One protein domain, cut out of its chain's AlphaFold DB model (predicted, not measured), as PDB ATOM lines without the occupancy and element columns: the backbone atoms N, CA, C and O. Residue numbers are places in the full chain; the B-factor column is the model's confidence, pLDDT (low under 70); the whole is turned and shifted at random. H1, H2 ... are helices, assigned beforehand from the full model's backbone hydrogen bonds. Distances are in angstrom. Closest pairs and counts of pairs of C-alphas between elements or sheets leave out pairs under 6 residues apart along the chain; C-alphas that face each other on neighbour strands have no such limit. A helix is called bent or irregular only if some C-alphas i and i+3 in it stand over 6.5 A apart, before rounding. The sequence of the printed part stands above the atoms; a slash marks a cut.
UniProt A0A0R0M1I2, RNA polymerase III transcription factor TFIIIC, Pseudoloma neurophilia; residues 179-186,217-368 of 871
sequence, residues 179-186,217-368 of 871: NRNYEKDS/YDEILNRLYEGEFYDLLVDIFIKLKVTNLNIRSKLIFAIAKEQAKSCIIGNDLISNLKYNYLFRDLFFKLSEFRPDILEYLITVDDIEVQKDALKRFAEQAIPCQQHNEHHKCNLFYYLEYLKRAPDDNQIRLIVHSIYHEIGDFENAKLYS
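This is residues 179 to 186 and 217 to 368 of the 871 residues of the protein "RNA polymerase III transcription factor TFIIIC" of Pseudoloma neurophilia (UniProt A0A0R0M1I2). What shape do these coordinates make? Short helices follow one another in a long zigzag row: H8, H7 and H6 fold back and forth, H9 and H10 continue the row past H8 to one end, and past H6 it goes on through H5 to a cluster of H4, H3 and H2. H1 lies near the other end and touches no helix. What are the parts and the size? The printed part has 160 residues with ten named helices, H1 to H10 in chain order, and no named strand, so the class is all helix. It is loose, with a radius of gyration of the C-alphas of 20.0 A, and its outline is a rod of 67 by 29 by 28 A.

What touches the longest helix? H8, residues 326 to 340, touches H7, residues 303 to 316, at a shallow tilt of 13 degrees, opposite ways, as a hairpin, with the closest C-alphas, of Ala 314 and Asn 330, 4.5 A apart. H8 also forms a hairpin with H9, residues 345 to 358, at a shallow tilt of 32 degrees, only just short of steep; the closest C-alphas, of Leu 331 and Val 351, are 6.6 A apart. With residues 351 to 356 alone H9 touches H10, residues 361 to 366, another hairpin, at a shallow tilt of 14 degrees; the closest C-alphas, of His 352 and Ala 364, are 4.6 A apart. What comes next beyond H7? H6, residues 292 to 298, makes a hairpin with H7 at a steep tilt of 41 degrees, its Ile 298 and Gln 306 being closest by C-alphas, 4.6 A. H5, residues 277 to 286, and H6 touch only at the corner by their link, the closest C-alphas, of Phe 283 and Ile 293, being 7.4 A apart. H5 and H7 are near each other. What stands around H4? H4, residues 247 to 259, is the hub, touching three helices, and touches H5 at a shallow tilt of 14 degrees, the same way, with the C-alphas of Ile 255 and Leu 286 closest, 5.7 A. It touches H3, residues 230 to 237, at a steep tilt of 53 degrees, opposite ways, the C-alphas of Tyr 230 and Ala 256 being closest, 4.8 A. H2, residues 217 to 226, forms a hairpin with H3 at 20 degrees, a shallow tilt, the C-alphas of Leu 221 and Leu 233 being closest, 7.1 A, and touches H4 at a steep tilt of 39 degrees, with Asp 218 and Ser 249 closest by C-alphas, 6.7 A. What of H1 and the backbones? H1, residues 179 to 186, is apart from H2 and H4, for instance. Every O i to N i+4 pair is within hydrogen-bond range in H2, H3, H4, H6, H7, H9 and H10, against 3 of 4 in H1, 4 of 6 in H5 and 10 of 11 in H8. Helix packing is part aligned, part crossed: leaving out H5 and H6, which touch only at the corner, 5 of the 8 pairs of helices that touch are at a shallow tilt.

Where are the longer helices? H8 runs 22.1 A from first to last C-alpha, H7 and H9 19.9 A each, and H4 18.4 A. Its C-alpha 326 puts the start of H8 at (159.640, 143.876, 177.463). Where do the ends lie? H1 begins at C-alpha 179, (139.237, 116.135, 211.424), and H10 ends at C-alpha 366, (179.541, 136.187, 171.029). Is any helix irregular? H5 is, with C-alphas 278 and 281 8.2 A apart.

How large is it? The two C-alphas farthest apart, of Arg 180 and Glu 362, are 66.9 A apart. Where is the cut, and which link is long? Residues 187 to 216 are not printed, with C-alphas 186 and 217 15.5 A apart across the cut, and the long link is H4 to H5, residues 260 to 276. Where is confidence low? The mean pLDDT of the printed part is 72.3, and 60 residues are under 70, among them 261 to 272, 316 to 330 and 361 to 368.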
ATOM      1  N   ASN A 179     138.975 115.213 210.312       79.06
ATOM      2  CA  ASN A 179     139.237 116.135 211.424       79.06
ATOM      3  C   ASN A 179     139.658 115.362 212.694       79.06
ATOM      4  O   ASN A 179     140.625 115.736 213.348       79.06
ATOM      5  N   ARG A 180     138.991 114.239 213.005       75.69
ATOM      6  CA  ARG A 180     139.325 113.382 214.162       75.69
ATOM      7  C   ARG A 180     140.705 112.729 214.086       75.69
ATOM      8  O   ARG A 180     141.248 112.412 215.140       75.69
ATOM      9  N   ASN A 181     141.232 112.456 212.891       72.00
ATOM     10  CA  ASN A 181     142.565 111.866 212.749       72.00
ATOM     11  C   ASN A 181     143.637 112.927 213.031       72.00
ATOM     12  O   ASN A 181     144.445 112.771 213.941       72.00
ATOM     13  N   TYR A 182     143.521 114.079 212.368       69.12
ATOM     14  CA  TYR A 182     144.408 115.226 212.574       69.12
ATOM     15  C   TYR A 182     144.363 115.800 214.013       69.12
ATOM     16  O   TYR A 182     145.375 116.291 214.507       69.12
ATOM     17  N   GLU A 183     143.233 115.697 214.729       64.12
ATOM     18  CA  GLU A 183     143.135 116.027 216.168       64.12
ATOM     19  C   GLU A 183     143.809 115.006 217.110       64.12
ATOM     20  O   GLU A 183     144.033 115.316 218.283       64.12
ATOM     21  N   LYS A 184     144.096 113.781 216.648       60.03
ATOM     22  CA  LYS A 184     144.844 112.777 217.423       60.03
ATOM     23  C   LYS A 184     146.344 112.935 217.228       60.03
ATOM     24  O   LYS A 184     147.066 112.896 218.221       60.03
ATOM     25  N   ASP A 185     146.778 113.148 215.988       55.62
ATOM     26  CA  ASP A 185     148.193 113.320 215.651       55.62
ATOM     27  C   ASP A 185     148.783 114.548 216.372       55.62
ATOM     28  O   ASP A 185     149.847 114.457 216.982       55.62
ATOM     29  N   SER A 186     148.043 115.665 216.447       52.25
ATOM     30  CA  SER A 186     148.481 116.847 217.211       52.25
ATOM     31  C   SER A 186     148.671 116.570 218.711       52.25
ATOM     32  O   SER A 186     149.659 117.003 219.295       52.25
ATOM     33  N   TYR A 217     143.869 109.687 204.363       81.69
ATOM     34  CA  TYR A 217     143.128 110.854 203.903       81.69
ATOM     35  C   TYR A 217     143.902 111.732 202.909       81.69
ATOM     36  O   TYR A 217     143.302 112.205 201.945       81.69
ATOM     37  N   ASP A 218     145.209 111.934 203.097       80.88
ATOM     38  CA  ASP A 218     146.032 112.717 202.164       80.88
ATOM     39  C   ASP A 218     146.211 111.981 200.831       80.88
ATOM     40  O   ASP A 218     146.213 112.607 199.773       80.88
ATOM     41  N   GLU A 219     146.264 110.647 200.858       84.25
ATOM     42  CA  GLU A 219     146.274 109.842 199.637       84.25
ATOM     43  C   GLU A 219     144.948 109.938 198.868       84.25
ATOM     44  O   GLU A 219     144.934 110.016 197.640       84.25
ATOM     45  N   ILE A 220     143.816 110.042 199.568       86.62
ATOM     46  CA  ILE A 220     142.531 110.337 198.925       86.62
ATOM     47  C   ILE A 220     142.530 111.749 198.320       86.62
ATOM     48  O   ILE A 220     142.074 111.909 197.188       86.62
ATOM     49  N   LEU A 221     143.081 112.760 199.005       88.62
ATOM     50  CA  LEU A 221     143.219 114.109 198.440       88.62
ATOM     51  C   LEU A 221     144.105 114.114 197.181       88.62
ATOM     52  O   LEU A 221     143.724 114.730 196.186       88.62
ATOM     53  N   ASN A 222     145.220 113.373 197.179       87.75
ATOM     54  CA  ASN A 222     146.077 113.182 196.002       87.75
ATOM     55  C   ASN A 222     145.307 112.574 194.831       87.75
ATOM     56  O   ASN A 222     145.293 113.132 193.738       87.75
ATOM     57  N   ARG A 223     144.620 111.453 195.060       90.06
ATOM     58  CA  ARG A 223     143.900 110.726 194.006       90.06
ATOM     59  C   ARG A 223     142.692 111.498 193.470       90.06
ATOM     60  O   ARG A 223     142.337 111.342 192.304       90.06
ATOM     61  N   LEU A 224     142.074 112.351 194.289       89.19
ATOM     62  CA  LEU A 224     141.042 113.293 193.844       89.19
ATOM     63  C   LEU A 224     141.632 114.471 193.049       89.19
ATOM     64  O   LEU A 224     141.005 114.919 192.091       89.19
ATOM     65  N   TYR A 225     142.831 114.940 193.407       88.62
ATOM     66  CA  TYR A 225     143.570 115.979 192.681       88.62
ATOM     67  C   TYR A 225     144.053 115.491 191.307       88.62
ATOM     68  O   TYR A 225     143.821 116.159 190.303       88.62
ATOM     69  N   GLU A 226     144.638 114.291 191.238       87.12
ATOM     70  CA  GLU A 226     144.997 113.610 189.983       87.12
ATOM     71  C   GLU A 226     143.767 113.287 189.118       87.12
ATOM     72  O   GLU A 226     143.858 113.246 187.894       87.12
ATOM     73  N   GLY A 227     142.606 113.086 189.750       84.75
ATOM     74  CA  GLY A 227     141.305 112.954 189.089       84.75
ATOM     75  C   GLY A 227     140.661 114.273 188.643       84.75
ATOM     76  O   GLY A 227     139.542 114.236 188.136       84.75
ATOM     77  N   GLU A 228     141.330 115.415 188.840       87.88
ATOM     78  CA  GLU A 228     140.855 116.775 188.527       87.88
ATOM     79  C   GLU A 228     139.539 117.179 189.226       87.88
ATOM     80  O   GLU A 228     138.820 118.076 188.779       87.88
ATOM     81  N   PHE A 229     139.209 116.563 190.367       87.44
ATOM     82  CA  PHE A 229     137.972 116.833 191.110       87.44
ATOM     83  C   PHE A 229     138.093 118.044 192.049       87.44
ATOM     84  O   PHE A 229     137.785 117.963 193.242       87.44
ATOM     85  N   TYR A 230     138.531 119.181 191.503       87.38
ATOM     86  CA  TYR A 230     138.802 120.412 192.254       87.38
ATOM     87  C   TYR A 230     137.584 120.918 193.041       87.38
ATOM     88  O   TYR A 230     137.740 121.299 194.199       87.38
ATOM     89  N   ASP A 231     136.373 120.828 192.479       85.62
ATOM     90  CA  ASP A 231     135.133 121.205 193.176       85.62
ATOM     91  C   ASP A 231     134.942 120.407 194.473       85.62
ATOM     92  O   ASP A 231     134.668 120.992 195.515       85.62
ATOM     93  N   LEU A 232     135.150 119.081 194.436       86.56
ATOM     94  CA  LEU A 232     135.016 118.206 195.606       86.56
ATOM     95  C   LEU A 232     136.123 118.469 196.638       86.56
ATOM     96  O   LEU A 232     135.857 118.427 197.836       86.56
ATOM     97  N   LEU A 233     137.343 118.784 196.193       87.44
ATOM     98  CA  LEU A 233     138.439 119.197 197.077       87.44
ATOM     99  C   LEU A 233     138.123 120.519 197.792       87.44
ATOM    100  O   LEU A 233     138.343 120.627 198.996       87.44
ATOM    101  N   VAL A 234     137.549 121.498 197.088       84.06
ATOM    102  CA  VAL A 234     137.071 122.756 197.685       84.06
ATOM    103  C   VAL A 234     135.897 122.493 198.638       84.06
ATOM    104  O   VAL A 234     135.863 123.047 199.735       84.06
ATOM    105  N   ASP A 235     134.983 121.590 198.285       83.94
ATOM    106  CA  ASP A 235     133.845 121.183 199.118       83.94
ATOM    107  C   ASP A 235     134.259 120.444 200.404       83.94
ATOM    108  O   ASP A 235     133.555 120.533 201.418       83.94
ATOM    109  N   ILE A 236     135.373 119.704 200.361       85.56
ATOM    110  CA  ILE A 236     136.052 119.131 201.529       85.56
ATOM    111  C   ILE A 236     136.666 120.272 202.344       85.56
ATOM    112  O   ILE A 236     136.340 120.406 203.522       85.56
ATOM    113  N   PHE A 237     137.480 121.130 201.720       84.00
ATOM    114  CA  PHE A 237     138.196 122.224 202.385       84.00
ATOM    115  C   PHE A 237     137.270 123.188 203.142       84.00
ATOM    116  O   PHE A 237     137.523 123.483 204.305       84.00
ATOM    117  N   ILE A 238     136.145 123.595 202.539       80.38
ATOM    118  CA  ILE A 238     135.107 124.434 203.173       80.38
ATOM    119  C   ILE A 238     134.568 123.817 204.476       80.38
ATOM    120  O   ILE A 238     134.125 124.535 205.371       80.38
ATOM    121  N   LYS A 239     134.564 122.483 204.577       81.88
ATOM    122  CA  LYS A 239     133.997 121.731 205.707       81.88
ATOM    123  C   LYS A 239     135.068 121.265 206.706       81.88
ATOM    124  O   LYS A 239     134.706 120.798 207.791       81.88
ATOM    125  N   LEU A 240     136.356 121.387 206.379       81.56
ATOM    126  CA  LEU A 240     137.461 121.127 207.304       81.56
ATOM    127  C   LEU A 240     137.523 122.210 208.390       81.56
ATOM    128  O   LEU A 240     137.243 123.381 208.148       81.56
ATOM    129  N   LYS A 241     137.907 121.803 209.604       68.69
ATOM    130  CA  LYS A 241     138.153 122.716 210.738       68.69
ATOM    131  C   LYS A 241     139.627 122.789 211.147       68.69
ATOM    132  O   LYS A 241     139.983 123.589 212.005       68.69
ATOM    133  N   VAL A 242     140.470 121.944 210.554       67.19
ATOM    134  CA  VAL A 242     141.899 121.827 210.862       67.19
ATOM    135  C   VAL A 242     142.683 122.961 210.200       67.19
ATOM    136  O   VAL A 242     142.594 123.166 208.992       67.19
ATOM    137  N   THR A 243     143.492 123.668 210.990       62.78
ATOM    138  CA  THR A 243     144.418 124.716 210.526       62.78
ATOM    139  C   THR A 243     145.797 124.158 210.150       62.78
ATOM    140  O   THR A 243     146.413 124.604 209.179       62.78
ATOM    141  N   ASN A 244     146.267 123.139 210.872       68.00
ATOM    142  CA  ASN A 244     147.571 122.501 210.670       68.00
ATOM    143  C   ASN A 244     147.506 121.373 209.628       68.00
ATOM    144  O   ASN A 244     147.659 120.197 209.939       68.00
ATOM    145  N   LEU A 245     147.281 121.755 208.370       74.00
ATOM    146  CA  LEU A 245     147.464 120.873 207.214       74.00
ATOM    147  C   LEU A 245     148.953 120.762 206.837       74.00
ATOM    148  O   LEU A 245     149.707 121.737 206.980       74.00
ATOM    149  N   ASN A 246     149.365 119.603 206.312       76.25
ATOM    150  CA  ASN A 246     150.710 119.406 205.761       76.25
ATOM    151  C   ASN A 246     150.938 120.249 204.482       76.25
ATOM    152  O   ASN A 246     149.997 120.798 203.898       76.25
ATOM    153  N   ILE A 247     152.197 120.381 204.049       77.94
ATOM    154  CA  ILE A 247     152.574 121.246 202.913       77.94
ATOM    155  C   ILE A 247     151.892 120.786 201.612       77.94
ATOM    156  O   ILE A 247     151.368 121.610 200.862       77.94
ATOM    157  N   ARG A 248     151.823 119.470 201.372       82.25
ATOM    158  CA  ARG A 248     151.222 118.875 200.169       82.25
ATOM    159  C   ARG A 248     149.730 119.192 200.046       82.25
ATOM    160  O   ARG A 248     149.296 119.711 199.019       82.25
ATOM    161  N   SER A 249     148.960 118.945 201.101       82.62
ATOM    162  CA  SER A 249     147.518 119.195 201.144       82.62
ATOM    163  C   SER A 249     147.212 120.698 201.110       82.62
ATOM    164  O   SER A 249     146.274 121.101 200.424       82.62
ATOM    165  N   LYS A 250     148.045 121.559 201.725       82.88
ATOM    166  CA  LYS A 250     147.958 123.027 201.554       82.88
ATOM    167  C   LYS A 250     148.102 123.451 200.090       82.88
ATOM    168  O   LYS A 250     147.265 124.209 199.605       82.88
ATOM    169  N   LEU A 251     149.114 122.941 199.383       82.81
ATOM    170  CA  LEU A 251     149.329 123.234 197.961       82.81
ATOM    171  C   LEU A 251     148.178 122.706 197.088       82.81
ATOM    172  O   LEU A 251     147.688 123.431 196.225       82.81
ATOM    173  N   ILE A 252     147.690 121.488 197.344       86.06
ATOM    174  CA  ILE A 252     146.541 120.902 196.630       86.06
ATOM    175  C   ILE A 252     145.282 121.761 196.799       86.06
ATOM    176  O   ILE A 252     144.633 122.079 195.802       86.06
ATOM    177  N   PHE A 253     144.950 122.187 198.024       86.31
ATOM    178  CA  PHE A 253     143.793 123.056 198.258       86.31
ATOM    179  C   PHE A 253     143.981 124.464 197.679       86.31
ATOM    180  O   PHE A 253     143.021 125.019 197.147       86.31
ATOM    181  N   ALA A 254     145.195 125.027 197.714       81.75
ATOM    182  CA  ALA A 254     145.493 126.310 197.076       81.75
ATOM    183  C   ALA A 254     145.287 126.245 195.551       81.75
ATOM    184  O   ALA A 254     144.560 127.067 194.999       81.75
ATOM    185  N   ILE A 255     145.827 125.223 194.876       83.81
ATOM    186  CA  ILE A 255     145.636 125.026 193.429       83.81
ATOM    187  C   ILE A 255     144.156 124.765 193.102       83.81
ATOM    188  O   ILE A 255     143.627 125.347 192.157       83.81
ATOM    189  N   ALA A 256     143.465 123.928 193.885       84.06
ATOM    190  CA  ALA A 256     142.044 123.640 193.677       84.06
ATOM    191  C   ALA A 256     141.163 124.897 193.820       84.06
ATOM    192  O   ALA A 256     140.212 125.064 193.058       84.06
ATOM    193  N   LYS A 257     141.502 125.802 194.749       81.19
ATOM    194  CA  LYS A 257     140.819 127.090 194.952       81.19
ATOM    195  C   LYS A 257     140.939 128.005 193.728       81.19
ATOM    196  O   LYS A 257     139.916 128.511 193.264       81.19
ATOM    197  N   GLU A 258     142.152 128.182 193.198       80.31
ATOM    198  CA  GLU A 258     142.398 129.005 192.000       80.31
ATOM    199  C   GLU A 258     141.706 128.408 190.757       80.31
ATOM    200  O   GLU A 258     141.037 129.119 190.004       80.31
ATOM    201  N   GLN A 259     141.773 127.082 190.582       80.50
ATOM    202  CA  GLN A 259     141.128 126.366 189.470       80.50
ATOM    203  C   GLN A 259     139.593 126.442 189.508       80.50
ATOM    204  O   GLN A 259     138.961 126.688 188.479       80.50
ATOM    205  N   ALA A 260     138.980 126.280 190.685       73.00
ATOM    206  CA  ALA A 260     137.523 126.299 190.850       73.00
ATOM    207  C   ALA A 260     136.897 127.709 190.762       73.00
ATOM    208  O   ALA A 260     135.673 127.836 190.788       73.00
ATOM    209  N   LYS A 261     137.708 128.779 190.681       63.94
ATOM    210  CA  LYS A 261     137.260 130.191 190.638       63.94
ATOM    211  C   LYS A 261     136.284 130.564 191.769       63.94
ATOM    212  O   LYS A 261     135.366 131.362 191.584       63.94
ATOM    213  N   SER A 262     136.480 129.976 192.951       55.34
ATOM    214  CA  SER A 262     135.608 130.159 194.118       55.34
ATOM    215  C   SER A 262     136.056 131.355 194.967       55.34
ATOM    216  O   SER A 262     136.986 131.268 195.769       55.34
ATOM    217  N   CYS A 263     135.382 132.495 194.802       44.91
ATOM    218  CA  CYS A 263     135.818 133.801 195.321       44.91
ATOM    219  C   CYS A 263     135.659 134.033 196.844       44.91
ATOM    220  O   CYS A 263     135.760 135.175 197.283       44.91
ATOM    221  N   ILE A 264     135.323 133.019 197.654       45.25
ATOM    222  CA  ILE A 264     134.634 133.246 198.949       45.25
ATOM    223  C   ILE A 264     135.517 133.042 200.204       45.25
ATOM    224  O   ILE A 264     135.119 133.446 201.294       45.25
ATOM    225  N   ILE A 265     136.730 132.478 200.101       43.69
ATOM    226  CA  ILE A 265     137.541 132.125 201.292       43.69
ATOM    227  C   ILE A 265     138.811 132.982 201.411       43.69
ATOM    228  O   ILE A 265     139.801 132.762 200.706       43.69
ATOM    229  N   GLY A 266     138.796 133.921 202.359       42.34
ATOM    230  CA  GLY A 266     139.883 134.858 202.674       42.34
ATOM    231  C   GLY A 266     140.939 134.343 203.660       42.34
ATOM    232  O   GLY A 266     141.348 135.096 204.533       42.34
ATOM    233  N   ASN A 267     141.371 133.082 203.539       50.00
ATOM    234  CA  ASN A 267     142.516 132.561 204.296       50.00
ATOM    235  C   ASN A 267     143.735 132.414 203.371       50.00
ATOM    236  O   ASN A 267     143.677 131.658 202.393       50.00
ATOM    237  N   ASP A 268     144.838 133.087 203.707       56.75
ATOM    238  CA  ASP A 268     146.128 132.962 203.019       56.75
ATOM    239  C   ASP A 268     146.836 131.648 203.386       56.75
ATOM    240  O   ASP A 268     147.787 131.610 204.168       56.75
ATOM    241  N   LEU A 269     146.398 130.555 202.752       62.16
ATOM    242  CA  LEU A 269     147.069 129.242 202.757       62.16
ATOM    243  C   LEU A 269     148.542 129.298 202.307       62.16
ATOM    244  O   LEU A 269     149.293 128.361 202.567       62.16
ATOM    245  N   ILE A 270     148.923 130.370 201.604       62.88
ATOM    246  CA  ILE A 270     150.255 130.602 201.034       62.88
ATOM    247  C   ILE A 270     151.210 131.216 202.077       62.88
ATOM    248  O   ILE A 270     152.427 131.063 201.970       62.88
ATOM    249  N   SER A 271     150.680 131.860 203.125       59.38
ATOM    250  CA  SER A 271     151.509 132.418 204.197       59.38
ATOM    251  C   SER A 271     152.284 131.310 204.930       59.38
ATOM    252  O   SER A 271     151.726 130.290 205.333       59.38
ATOM    253  N   ASN A 272     153.595 131.514 205.096       60.72
ATOM    254  CA  ASN A 272     154.530 130.573 205.731       60.72
ATOM    255  C   ASN A 272     154.709 129.205 205.030       60.72
ATOM    256  O   ASN A 272     155.104 128.233 205.683       60.72
ATOM    257  N   LEU A 273     154.473 129.095 203.716       70.56
ATOM    258  CA  LEU A 273     154.923 127.923 202.952       70.56
ATOM    259  C   LEU A 273     156.461 127.874 202.904       70.56
ATOM    260  O   LEU A 273     157.098 128.768 202.355       70.56
ATOM    261  N   LYS A 274     157.053 126.803 203.445       75.31
ATOM    262  CA  LYS A 274     158.463 126.461 203.218       75.31
ATOM    263  C   LYS A 274     158.581 125.611 201.956       75.31
ATOM    264  O   LYS A 274     157.805 124.669 201.786       75.31
ATOM    265  N   TYR A 275     159.554 125.919 201.100       77.94
ATOM    266  CA  TYR A 275     159.885 125.081 199.953       77.94
ATOM    267  C   TYR A 275     160.244 123.656 200.398       77.94
ATOM    268  O   TYR A 275     161.000 123.464 201.350       77.94
ATOM    269  N   ASN A 276     159.712 122.662 199.691       75.69
ATOM    270  CA  ASN A 276     160.077 121.257 199.840       75.69
ATOM    271  C   ASN A 276     160.195 120.660 198.432       75.69
ATOM    272  O   ASN A 276     159.239 120.708 197.651       75.69
ATOM    273  N   TYR A 277     161.367 120.102 198.116       73.81
ATOM    274  CA  TYR A 277     161.694 119.545 196.800       73.81
ATOM    275  C   TYR A 277     160.700 118.462 196.350       73.81
ATOM    276  O   TYR A 277     160.348 118.401 195.171       73.81
ATOM    277  N   LEU A 278     160.159 117.668 197.286       72.88
ATOM    278  CA  LEU A 278     159.156 116.631 197.004       72.88
ATOM    279  C   LEU A 278     157.866 117.184 196.376       72.88
ATOM    280  O   LEU A 278     157.113 116.432 195.758       72.88
ATOM    281  N   PHE A 279     157.606 118.488 196.523       79.25
ATOM    282  CA  PHE A 279     156.421 119.171 196.003       79.25
ATOM    283  C   PHE A 279     156.765 120.257 194.967       79.25
ATOM    284  O   PHE A 279     155.917 121.106 194.683       79.25
ATOM    285  N   ARG A 280     157.972 120.220 194.367       79.19
ATOM    286  CA  ARG A 280     158.454 121.141 193.308       79.19
ATOM    287  C   ARG A 280     157.389 121.420 192.242       79.19
ATOM    288  O   ARG A 280     157.100 122.580 191.958       79.19
ATOM    289  N   ASP A 281     156.754 120.374 191.719       82.69
ATOM    290  CA  ASP A 281     155.736 120.485 190.665       82.69
ATOM    291  C   ASP A 281     154.471 121.224 191.131       82.69
ATOM    292  O   ASP A 281     153.882 121.993 190.373       82.69
ATOM    293  N   LEU A 282     154.064 121.042 192.393       82.62
ATOM    294  CA  LEU A 282     152.923 121.752 192.976       82.62
ATOM    295  C   LEU A 282     153.247 123.236 193.209       82.62
ATOM    296  O   LEU A 282     152.391 124.081 192.955       82.62
ATOM    297  N   PHE A 283     154.475 123.570 193.622       82.50
ATOM    298  CA  PHE A 283     154.928 124.964 193.719       82.50
ATOM    299  C   PHE A 283     154.916 125.659 192.350       82.50
ATOM    300  O   PHE A 283     154.323 126.730 192.224       82.50
ATOM    301  N   PHE A 284     155.486 125.039 191.311       83.50
ATOM    302  CA  PHE A 284     155.494 125.606 189.955       83.50
ATOM    303  C   PHE A 284     154.104 125.670 189.303       83.50
ATOM    304  O   PHE A 284     153.824 126.603 188.552       83.50
ATOM    305  N   LYS A 285     153.205 124.727 189.609       82.94
ATOM    306  CA  LYS A 285     151.811 124.779 189.141       82.94
ATOM    307  C   LYS A 285     150.987 125.833 189.883       82.94
ATOM    308  O   LYS A 285     150.081 126.412 189.294       82.94
ATOM    309  N   LEU A 286     151.295 126.133 191.147       81.31
ATOM    310  CA  LEU A 286     150.689 127.266 191.854       81.31
ATOM    311  C   LEU A 286     151.249 128.609 191.346       81.31
ATOM    312  O   LEU A 286     150.502 129.581 191.237       81.31
ATOM    313  N   SER A 287     152.528 128.655 190.954       77.19
ATOM    314  CA  SER A 287     153.180 129.871 190.446       77.19
ATOM    315  C   SER A 287     152.682 130.335 189.066       77.19
ATOM    316  O   SER A 287     152.971 131.454 188.656       77.19
ATOM    317  N   GLU A 288     151.918 129.507 188.347       80.31
ATOM    318  CA  GLU A 288     151.187 129.900 187.129       80.31
ATOM    319  C   GLU A 288     150.015 130.854 187.428       80.31
ATOM    320  O   GLU A 288     149.629 131.645 186.571       80.31
ATOM    321  N   PHE A 289     149.482 130.817 188.655       75.19
ATOM    322  CA  PHE A 289     148.410 131.699 189.137       75.19
ATOM    323  C   PHE A 289     148.942 132.830 190.034       75.19
ATOM    324  O   PHE A 289     148.275 133.848 190.216       75.19
ATOM    325  N   ARG A 290     150.135 132.642 190.612       74.81
ATOM    326  CA  ARG A 290     150.727 133.483 191.662       74.81
ATOM    327  C   ARG A 290     152.217 133.752 191.384       74.81
ATOM    328  O   ARG A 290     153.063 132.968 191.819       74.81
ATOM    329  N   PRO A 291     152.568 134.828 190.649       72.75
ATOM    330  CA  PRO A 291     153.954 135.100 190.245       72.75
ATOM    331  C   PRO A 291     154.881 135.436 191.424       72.75
ATOM    332  O   PRO A 291     156.086 135.223 191.331       72.75
ATOM    333  N   ASP A 292     154.328 135.856 192.564       77.00
ATOM    334  CA  ASP A 292     155.038 136.024 193.840       77.00
ATOM    335  C   ASP A 292     155.728 134.733 194.324       77.00
ATOM    336  O   ASP A 292     156.749 134.777 195.012       77.00
ATOM    337  N   ILE A 293     155.239 133.565 193.898       79.69
ATOM    338  CA  ILE A 293     155.881 132.276 194.183       79.69
ATOM    339  C   ILE A 293     157.143 132.079 193.335       79.69
ATOM    340  O   ILE A 293     158.092 131.465 193.816       79.69
ATOM    341  N   LEU A 294     157.210 132.612 192.107       78.31
ATOM    342  CA  LEU A 294     158.443 132.545 191.314       78.31
ATOM    343  C   LEU A 294     159.565 133.369 191.966       78.31
ATOM    344  O   LEU A 294     160.710 132.922 191.960       78.31
ATOM    345  N   GLU A 295     159.254 134.527 192.566       77.69
ATOM    346  CA  GLU A 295     160.241 135.326 193.317       77.69
ATOM    347  C   GLU A 295     160.805 134.532 194.502       77.69
ATOM    348  O   GLU A 295     162.021 134.459 194.679       77.69
ATOM    349  N   TYR A 296     159.932 133.861 195.262       80.75
ATOM    350  CA  TYR A 296     160.344 132.962 196.343       80.75
ATOM    351  C   TYR A 296     161.209 131.794 195.837       80.75
ATOM    352  O   TYR A 296     162.229 131.482 196.440       80.75
ATOM    353  N   LEU A 297     160.868 131.177 194.701       80.69
ATOM    354  CA  LEU A 297     161.646 130.065 194.135       80.69
ATOM    355  C   LEU A 297     163.042 130.482 193.632       80.69
ATOM    356  O   LEU A 297     163.937 129.639 193.591       80.69
ATOM    357  N   ILE A 298     163.273 131.762 193.307       80.94
ATOM    358  CA  ILE A 298     164.620 132.285 193.004       80.94
ATOM    359  C   ILE A 298     165.491 132.394 194.268       80.94
ATOM    360  O   ILE A 298     166.714 132.299 194.164       80.94
ATOM    361  N   THR A 299     164.904 132.570 195.457       79.75
ATOM    362  CA  THR A 299     165.661 132.683 196.721       79.75
ATOM    363  C   THR A 299     165.953 131.338 197.394       79.75
ATOM    364  O   THR A 299     166.607 131.310 198.433       79.75
ATOM    365  N   VAL A 300     165.515 130.221 196.804       82.69
ATOM    366  CA  VAL A 300     165.811 128.856 197.271       82.69
ATOM    367  C   VAL A 300     167.233 128.441 196.873       82.69
ATOM    368  O   VAL A 300     167.646 128.652 195.732       82.69
ATOM    369  N   ASP A 301     167.956 127.771 197.775       74.75
ATOM    370  CA  ASP A 301     169.314 127.228 197.566       74.75
ATOM    371  C   ASP A 301     169.364 125.974 196.650       74.75
ATOM    372  O   ASP A 301     170.090 125.015 196.910       74.75
ATOM    373  N   ASP A 302     168.601 125.961 195.552       79.06
ATOM    374  CA  ASP A 302     168.629 124.914 194.519       79.06
ATOM    375  C   ASP A 302     168.799 125.546 193.127       79.06
ATOM    376  O   ASP A 302     167.929 126.255 192.616       79.06
ATOM    377  N   ILE A 303     169.942 125.266 192.494       76.12
ATOM    378  CA  ILE A 303     170.336 125.826 191.193       76.12
ATOM    379  C   ILE A 303     169.366 125.413 190.071       76.12
ATOM    380  O   ILE A 303     169.140 126.198 189.148       76.12
ATOM    381  N   GLU A 304     168.771 124.216 190.118       75.50
ATOM    382  CA  GLU A 304     167.779 123.810 189.116       75.50
ATOM    383  C   GLU A 304     166.464 124.569 189.275       75.50
ATOM    384  O   GLU A 304     165.869 124.991 188.282       75.50
ATOM    385  N   VAL A 305     166.024 124.763 190.517       79.00
ATOM    386  CA  VAL A 305     164.786 125.484 190.834       79.00
ATOM    387  C   VAL A 305     164.925 126.959 190.462       79.00
ATOM    388  O   VAL A 305     164.041 127.500 189.799       79.00
ATOM    389  N   GLN A 306     166.069 127.579 190.777       80.50
ATOM    390  CA  GLN A 306     166.395 128.940 190.340       80.50
ATOM    391  C   GLN A 306     166.370 129.074 188.814       80.50
ATOM    392  O   GLN A 306     165.785 130.020 188.289       80.50
ATOM    393  N   LYS A 307     166.981 128.130 188.084       82.00
ATOM    394  CA  LYS A 307     166.980 128.114 186.612       82.00
ATOM    395  C   LYS A 307     165.566 128.040 186.036       82.00
ATOM    396  O   LYS A 307     165.228 128.842 185.167       82.00
ATOM    397  N   ASP A 308     164.747 127.105 186.510       79.56
ATOM    398  CA  ASP A 308     163.380 126.927 186.011       79.56
ATOM    399  C   ASP A 308     162.490 128.135 186.353       79.56
ATOM    400  O   ASP A 308     161.685 128.558 185.521       79.56
ATOM    401  N   ALA A 309     162.670 128.742 187.531       80.94
ATOM    402  CA  ALA A 309     161.976 129.969 187.919       80.94
ATOM    403  C   ALA A 309     162.383 131.168 187.041       80.94
ATOM    404  O   ALA A 309     161.511 131.855 186.510       80.94
ATOM    405  N   LEU A 310     163.686 131.381 186.815       82.44
ATOM    406  CA  LEU A 310     164.208 132.432 185.926       82.44
ATOM    407  C   LEU A 310     163.717 132.264 184.482       82.44
ATOM    408  O   LEU A 310     163.339 133.243 183.841       82.44
ATOM    409  N   LYS A 311     163.671 131.024 183.979       80.38
ATOM    410  CA  LYS A 311     163.140 130.726 182.644       80.38
ATOM    411  C   LYS A 311     161.645 131.047 182.545       80.38
ATOM    412  O   LYS A 311     161.245 131.756 181.625       80.38
ATOM    413  N   ARG A 312     160.833 130.614 183.519       78.81
ATOM    414  CA  ARG A 312     159.397 130.947 183.574       78.81
ATOM    415  C   ARG A 312     159.156 132.459 183.686       78.81
ATOM    416  O   ARG A 312     158.245 132.960 183.035       78.81
ATOM    417  N   PHE A 313     159.989 133.202 184.421       80.50
ATOM    418  CA  PHE A 313     159.941 134.672 184.444       80.50
ATOM    419  C   PHE A 313     160.197 135.302 183.070       80.50
ATOM    420  O   PHE A 313     159.443 136.183 182.651       80.50
ATOM    421  N   ALA A 314     161.227 134.833 182.357       73.44
ATOM    422  CA  ALA A 314     161.561 135.311 181.015       73.44
ATOM    423  C   ALA A 314     160.454 135.010 179.984       73.44
ATOM    424  O   ALA A 314     160.252 135.780 179.046       73.44
ATOM    425  N   GLU A 315     159.731 133.900 180.160       71.94
ATOM    426  CA  GLU A 315     158.608 133.486 179.308       71.94
ATOM    427  C   GLU A 315     157.298 134.233 179.636       71.94
ATOM    428  O   GLU A 315     156.511 134.508 178.730       71.94
ATOM    429  N   GLN A 316     157.064 134.611 180.900       67.56
ATOM    430  CA  GLN A 316     155.854 135.330 181.336       67.56
ATOM    431  C   GLN A 316     155.874 136.846 181.050       67.56
ATOM    432  O   GLN A 316     154.857 137.508 181.256       67.56
ATOM    433  N   ALA A 317     156.993 137.400 180.566       59.78
ATOM    434  CA  ALA A 317     157.154 138.810 180.177       59.78
ATOM    435  C   ALA A 317     156.764 139.840 181.262       59.78
ATOM    436  O   ALA A 317     156.347 140.962 180.959       59.78
ATOM    437  N   ILE A 318     156.906 139.471 182.540       54.31
ATOM    438  CA  ILE A 318     156.597 140.350 183.671       54.31
ATOM    439  C   ILE A 318     157.602 141.520 183.667       54.31
ATOM    440  O   ILE A 318     158.813 141.278 183.656       54.31
ATOM    441  N   PRO A 319     157.149 142.790 183.669       47.94
ATOM    442  CA  PRO A 319     158.056 143.928 183.699       47.94
ATOM    443  C   PRO A 319     158.814 143.962 185.032       47.94
ATOM    444  O   PRO A 319     158.228 144.164 186.096       47.94
ATOM    445  N   CYS A 320     160.133 143.782 184.968       46.97
ATOM    446  CA  CYS A 320     161.014 143.979 186.109       46.97
ATOM    447  C   CYS A 320     160.970 145.454 186.540       46.97
ATOM    448  O   CYS A 320     161.014 146.346 185.692       46.97
ATOM    449  N   GLN A 321     160.962 145.728 187.850       46.28
ATOM    450  CA  GLN A 321     160.846 147.087 188.411       46.28
ATOM    451  C   GLN A 321     161.918 148.086 187.920       46.28
ATOM    452  O   GLN A 321     161.775 149.289 188.123       46.28
ATOM    453  N   GLN A 322     162.995 147.605 187.291       45.44
ATOM    454  CA  GLN A 322     164.105 148.421 186.794       45.44
ATOM    455  C   GLN A 322     163.999 148.783 185.299       45.44
ATOM    456  O   GLN A 322     164.661 149.731 184.868       45.44
ATOM    457  N   HIS A 323     163.183 148.083 184.494       48.00
ATOM    458  CA  HIS A 323     163.138 148.254 183.033       48.00
ATOM    459  C   HIS A 323     161.710 148.156 182.459       48.00
ATOM    460  O   HIS A 323     161.006 147.173 182.653       48.00
ATOM    461  N   ASN A 324     161.298 149.160 181.673       49.34
ATOM    462  CA  ASN A 324     159.934 149.247 181.122       49.34
ATOM    463  C   ASN A 324     159.760 148.609 179.725       49.34
ATOM    464  O   ASN A 324     158.641 148.517 179.226       49.34
ATOM    465  N   GLU A 325     160.840 148.175 179.071       56.94
ATOM    466  CA  GLU A 325     160.794 147.552 177.739       56.94
ATOM    467  C   GLU A 325     160.820 146.021 177.856       56.94
ATOM    468  O   GLU A 325     161.780 145.458 178.383       56.94
ATOM    469  N   HIS A 326     159.802 145.334 177.320       57.53
ATOM    470  CA  HIS A 326     159.640 143.876 177.463       57.53
ATOM    471  C   HIS A 326     160.880 143.063 177.041       57.53
ATOM    472  O   HIS A 326     161.295 142.157 177.761       57.53
ATOM    473  N   HIS A 327     161.527 143.418 175.924       58.62
ATOM    474  CA  HIS A 327     162.721 142.708 175.445       58.62
ATOM    475  C   HIS A 327     163.901 142.800 176.432       58.62
ATOM    476  O   HIS A 327     164.643 141.831 176.582       58.62
ATOM    477  N   LYS A 328     164.051 143.922 177.155       59.75
ATOM    478  CA  LYS A 328     165.127 144.119 178.146       59.75
ATOM    479  C   LYS A 328     164.892 143.297 179.418       59.75
ATOM    480  O   LYS A 328     165.844 142.731 179.947       59.75
ATOM    481  N   CYS A 329     163.641 143.165 179.863       60.41
ATOM    482  CA  CYS A 329     163.278 142.296 180.991       60.41
ATOM    483  C   CYS A 329     163.538 140.819 180.678       60.41
ATOM    484  O   CYS A 329     164.201 140.132 181.454       60.41
ATOM    485  N   ASN A 330     163.097 140.344 179.511       69.12
ATOM    486  CA  ASN A 330     163.295 138.950 179.112       69.12
ATOM    487  C   ASN A 330     164.791 138.628 178.944       69.12
ATOM    488  O   ASN A 330     165.262 137.602 179.434       69.12
ATOM    489  N   LEU A 331     165.555 139.533 178.317       76.56
ATOM    490  CA  LEU A 331     167.005 139.398 178.168       76.56
ATOM    491  C   LEU A 331     167.723 139.322 179.524       76.56
ATOM    492  O   LEU A 331     168.591 138.471 179.696       76.56
ATOM    493  N   PHE A 332     167.341 140.155 180.499       80.62
ATOM    494  CA  PHE A 332     167.913 140.124 181.850       80.62
ATOM    495  C   PHE A 332     167.771 138.740 182.503       80.62
ATOM    496  O   PHE A 332     168.768 138.169 182.951       80.62
ATOM    497  N   TYR A 333     166.567 138.161 182.497       81.25
ATOM    498  CA  TYR A 333     166.329 136.841 183.090       81.25
ATOM    499  C   TYR A 333     167.062 135.712 182.343       81.25
ATOM    500  O   TYR A 333     167.609 134.815 182.988       81.25
ATOM    501  N   TYR A 334     167.169 135.771 181.008       81.44
ATOM    502  CA  TYR A 334     167.969 134.802 180.243       81.44
ATOM    503  C   TYR A 334     169.483 134.936 180.480       81.44
ATOM    504  O   TYR A 334     170.188 133.926 180.513       81.44
ATOM    505  N   LEU A 335     170.002 136.145 180.712       80.62
ATOM    506  CA  LEU A 335     171.404 136.348 181.093       80.62
ATOM    507  C   LEU A 335     171.680 135.854 182.524       80.62
ATOM    508  O   LEU A 335     172.695 135.198 182.758       80.62
ATOM    509  N   GLU A 336     170.767 136.085 183.472       81.38
ATOM    510  CA  GLU A 336     170.836 135.505 184.825       81.38
ATOM    511  C   GLU A 336     170.744 133.970 184.822       81.38
ATOM    512  O   GLU A 336     171.413 133.306 185.622       81.38
ATOM    513  N   TYR A 337     169.978 133.390 183.895       83.69
ATOM    514  CA  TYR A 337     169.960 131.949 183.650       83.69
ATOM    515  C   TYR A 337     171.319 131.453 183.131       83.69
ATOM    516  O   TYR A 337     171.883 130.511 183.691       83.69
ATOM    517  N   LEU A 338     171.896 132.101 182.109       75.69
ATOM    518  CA  LEU A 338     173.184 131.693 181.524       75.69
ATOM    519  C   LEU A 338     174.362 131.818 182.503       75.69
ATOM    520  O   LEU A 338     175.287 131.012 182.433       75.69
ATOM    521  N   LYS A 339     174.319 132.739 183.478       79.56
ATOM    522  CA  LYS A 339     175.304 132.777 184.583       79.56
ATOM    523  C   LYS A 339     175.314 131.491 185.423       79.56
ATOM    524  O   LYS A 339     176.356 131.136 185.967       79.56
ATOM    525  N   ARG A 340     174.170 130.806 185.535       80.81
ATOM    526  CA  ARG A 340     173.986 129.559 186.309       80.81
ATOM    527  C   ARG A 340     174.128 128.300 185.447       80.81
ATOM    528  O   ARG A 340     174.515 127.252 185.954       80.81
ATOM    529  N   ALA A 341     173.825 128.393 184.153       68.38
ATOM    530  CA  ALA A 341     173.943 127.312 183.176       68.38
ATOM    531  C   ALA A 341     174.587 127.824 181.874       68.38
ATOM    532  O   ALA A 341     173.882 128.035 180.884       68.38
ATOM    533  N   PRO A 342     175.919 128.026 181.847       59.12
ATOM    534  CA  PRO A 342     176.584 128.662 180.714       59.12
ATOM    535  C   PRO A 342     176.442 127.864 179.419       59.12
ATOM    536  O   PRO A 342     176.334 128.473 178.360       59.12
ATOM    537  N   ASP A 343     176.413 126.531 179.476       54.78
ATOM    538  CA  ASP A 343     176.426 125.639 178.302       54.78
ATOM    539  C   ASP A 343     175.040 125.360 177.684       54.78
ATOM    540  O   ASP A 343     174.897 124.485 176.828       54.78
ATOM    541  N   ASP A 344     174.001 126.091 178.097       62.44
ATOM    542  CA  ASP A 344     172.651 125.924 177.552       62.44
ATOM    543  C   ASP A 344     172.508 126.579 176.166       62.44
ATOM    544  O   ASP A 344     172.170 127.758 176.017       62.44
ATOM    545  N   ASN A 345     172.771 125.786 175.127       56.28
ATOM    546  CA  ASN A 345     172.716 126.230 173.735       56.28
ATOM    547  C   ASN A 345     171.329 126.742 173.299       56.28
ATOM    548  O   ASN A 345     171.269 127.587 172.407       56.28
ATOM    549  N   GLN A 346     170.225 126.288 173.907       59.97
ATOM    550  CA  GLN A 346     168.889 126.788 173.553       59.97
ATOM    551  C   GLN A 346     168.709 128.227 174.034       59.97
ATOM    552  O   GLN A 346     168.268 129.084 173.267       59.97
ATOM    553  N   ILE A 347     169.116 128.517 175.273       66.62
ATOM    554  CA  ILE A 347     169.050 129.882 175.803       66.62
ATOM    555  C   ILE A 347     170.077 130.795 175.115       66.62
ATOM    556  O   ILE A 347     169.740 131.936 174.803       66.62
ATOM    557  N   ARG A 348     171.275 130.299 174.760       63.47
ATOM    558  CA  ARG A 348     172.240 131.063 173.938       63.47
ATOM    559  C   ARG A 348     171.649 131.496 172.588       63.47
ATOM    560  O   ARG A 348     171.859 132.636 172.189       63.47
ATOM    561  N   LEU A 349     170.885 130.632 171.911       60.69
ATOM    562  CA  LEU A 349     170.221 130.969 170.643       60.69
ATOM    563  C   LEU A 349     169.108 132.015 170.815       60.69
ATOM    564  O   LEU A 349     168.998 132.919 169.990       60.69
ATOM    565  N   ILE A 350     168.328 131.939 171.898       65.94
ATOM    566  CA  ILE A 350     167.298 132.944 172.225       65.94
ATOM    567  C   ILE A 350     167.948 134.304 172.534       65.94
ATOM    568  O   ILE A 350     167.503 135.338 172.037       65.94
ATOM    569  N   VAL A 351     169.042 134.306 173.297       70.50
ATOM    570  CA  VAL A 351     169.831 135.512 173.596       70.50
ATOM    571  C   VAL A 351     170.457 136.092 172.320       70.50
ATOM    572  O   VAL A 351     170.371 137.299 172.104       70.50
ATOM    573  N   HIS A 352     170.990 135.251 171.426       66.81
ATOM    574  CA  HIS A 352     171.469 135.662 170.102       66.81
ATOM    575  C   HIS A 352     170.371 136.349 169.271       66.81
ATOM    576  O   HIS A 352     170.607 137.440 168.747       66.81
ATOM    577  N   SER A 353     169.165 135.768 169.185       61.84
ATOM    578  CA  SER A 353     168.058 136.388 168.441       61.84
ATOM    579  C   SER A 353     167.600 137.708 169.060       61.84
ATOM    580  O   SER A 353     167.371 138.660 168.323       61.84
ATOM    581  N   ILE A 354     167.543 137.814 170.394       69.25
ATOM    582  CA  ILE A 354     167.150 139.061 171.070       69.25
ATOM    583  C   ILE A 354     168.188 140.170 170.825       69.25
ATOM    584  O   ILE A 354     167.809 141.293 170.500       69.25
ATOM    585  N   TYR A 355     169.492 139.876 170.906       72.25
ATOM    586  CA  TYR A 355     170.527 140.862 170.563       72.25
ATOM    587  C   TYR A 355     170.469 141.282 169.085       72.25
ATOM    588  O   TYR A 355     170.627 142.465 168.779       72.25
ATOM    589  N   HIS A 356     170.169 140.351 168.172       66.19
ATOM    590  CA  HIS A 356     169.971 140.659 166.754       66.19
ATOM    591  C   HIS A 356     168.722 141.532 166.506       66.19
ATOM    592  O   HIS A 356     168.763 142.424 165.659       66.19
ATOM    593  N   GLU A 357     167.620 141.321 167.234       66.56
ATOM    594  CA  GLU A 357     166.417 142.174 167.172       66.56
ATOM    595  C   GLU A 357     166.667 143.586 167.726       66.56
ATOM    596  O   GLU A 357     166.136 144.560 167.195       66.56
ATOM    597  N   ILE A 358     167.511 143.710 168.755       71.44
ATOM    598  CA  ILE A 358     167.941 144.994 169.337       71.44
ATOM    599  C   ILE A 358     168.936 145.738 168.416       71.44
ATOM    600  O   ILE A 358     169.114 146.948 168.554       71.44
ATOM    601  N   GLY A 359     169.555 145.045 167.453       62.59
ATOM    602  CA  GLY A 359     170.572 145.597 166.546       62.59
ATOM    603  C   GLY A 359     171.997 145.595 167.117       62.59
ATOM    604  O   GLY A 359     172.886 146.237 166.559       62.59
ATOM    605  N   ASP A 360     172.232 144.872 168.213       70.56
ATOM    606  CA  ASP A 360     173.542 144.711 168.850       70.56
ATOM    607  C   ASP A 360     174.250 143.468 168.289       70.56
ATOM    608  O   ASP A 360     174.251 142.369 168.857       70.56
ATOM    609  N   PHE A 361     174.823 143.643 167.099       63.19
ATOM    610  CA  PHE A 361     175.455 142.561 166.349       63.19
ATOM    611  C   PHE A 361     176.759 142.053 166.982       63.19
ATOM    612  O   PHE A 361     177.156 140.920 166.707       63.19
ATOM    613  N   GLU A 362     177.426 142.845 167.830       66.56
ATOM    614  CA  GLU A 362     178.652 142.421 168.518       66.56
ATOM    615  C   GLU A 362     178.332 141.418 169.628       66.56
ATOM    616  O   GLU A 362     178.886 140.313 169.633       66.56
ATOM    617  N   ASN A 363     177.368 141.738 170.499       63.84
ATOM    618  CA  ASN A 363     176.920 140.797 171.523       63.84
ATOM    619  C   ASN A 363     176.204 139.588 170.912       63.84
ATOM    620  O   ASN A 363     176.453 138.465 171.348       63.84
ATOM    621  N   ALA A 364     175.413 139.758 169.844       59.09
ATOM    622  CA  ALA A 364     174.844 138.620 169.118       59.09
ATOM    623  C   ALA A 364     175.937 137.649 168.627       59.09
ATOM    624  O   ALA A 364     175.776 136.428 168.726       59.09
ATOM    625  N   LYS A 365     177.074 138.161 168.139       56.50
ATOM    626  CA  LYS A 365     178.162 137.335 167.601       56.50
ATOM    627  C   LYS A 365     178.852 136.475 168.665       56.50
ATOM    628  O   LYS A 365     179.170 135.324 168.366       56.50
ATOM    629  N   LEU A 366     178.992 136.963 169.902       58.56
ATOM    630  CA  LEU A 366     179.541 136.187 171.029       58.56
ATOM    631  C   LEU A 366     178.747 134.902 171.320       58.56
ATOM    632  O   LEU A 366     179.324 133.903 171.745       58.56
ATOM    633  N   TYR A 367     177.442 134.898 171.039       62.06
ATOM    634  CA  TYR A 367     176.570 133.728 171.195       62.06
ATOM    635  C   TYR A 367     176.383 132.917 169.894       62.06
ATOM    636  O   TYR A 367     175.582 131.985 169.871       62.06
ATOM    637  N   SER A 368     177.123 133.237 168.819       50.62
ATOM    638  CA  SER A 368     176.995 132.589 167.497       50.62
ATOM    639  C   SER A 368     178.057 131.523 167.177       50.62
ATOM    640  O   SER A 368     177.872 130.728 166.251       50.62
TER     641      SER A 368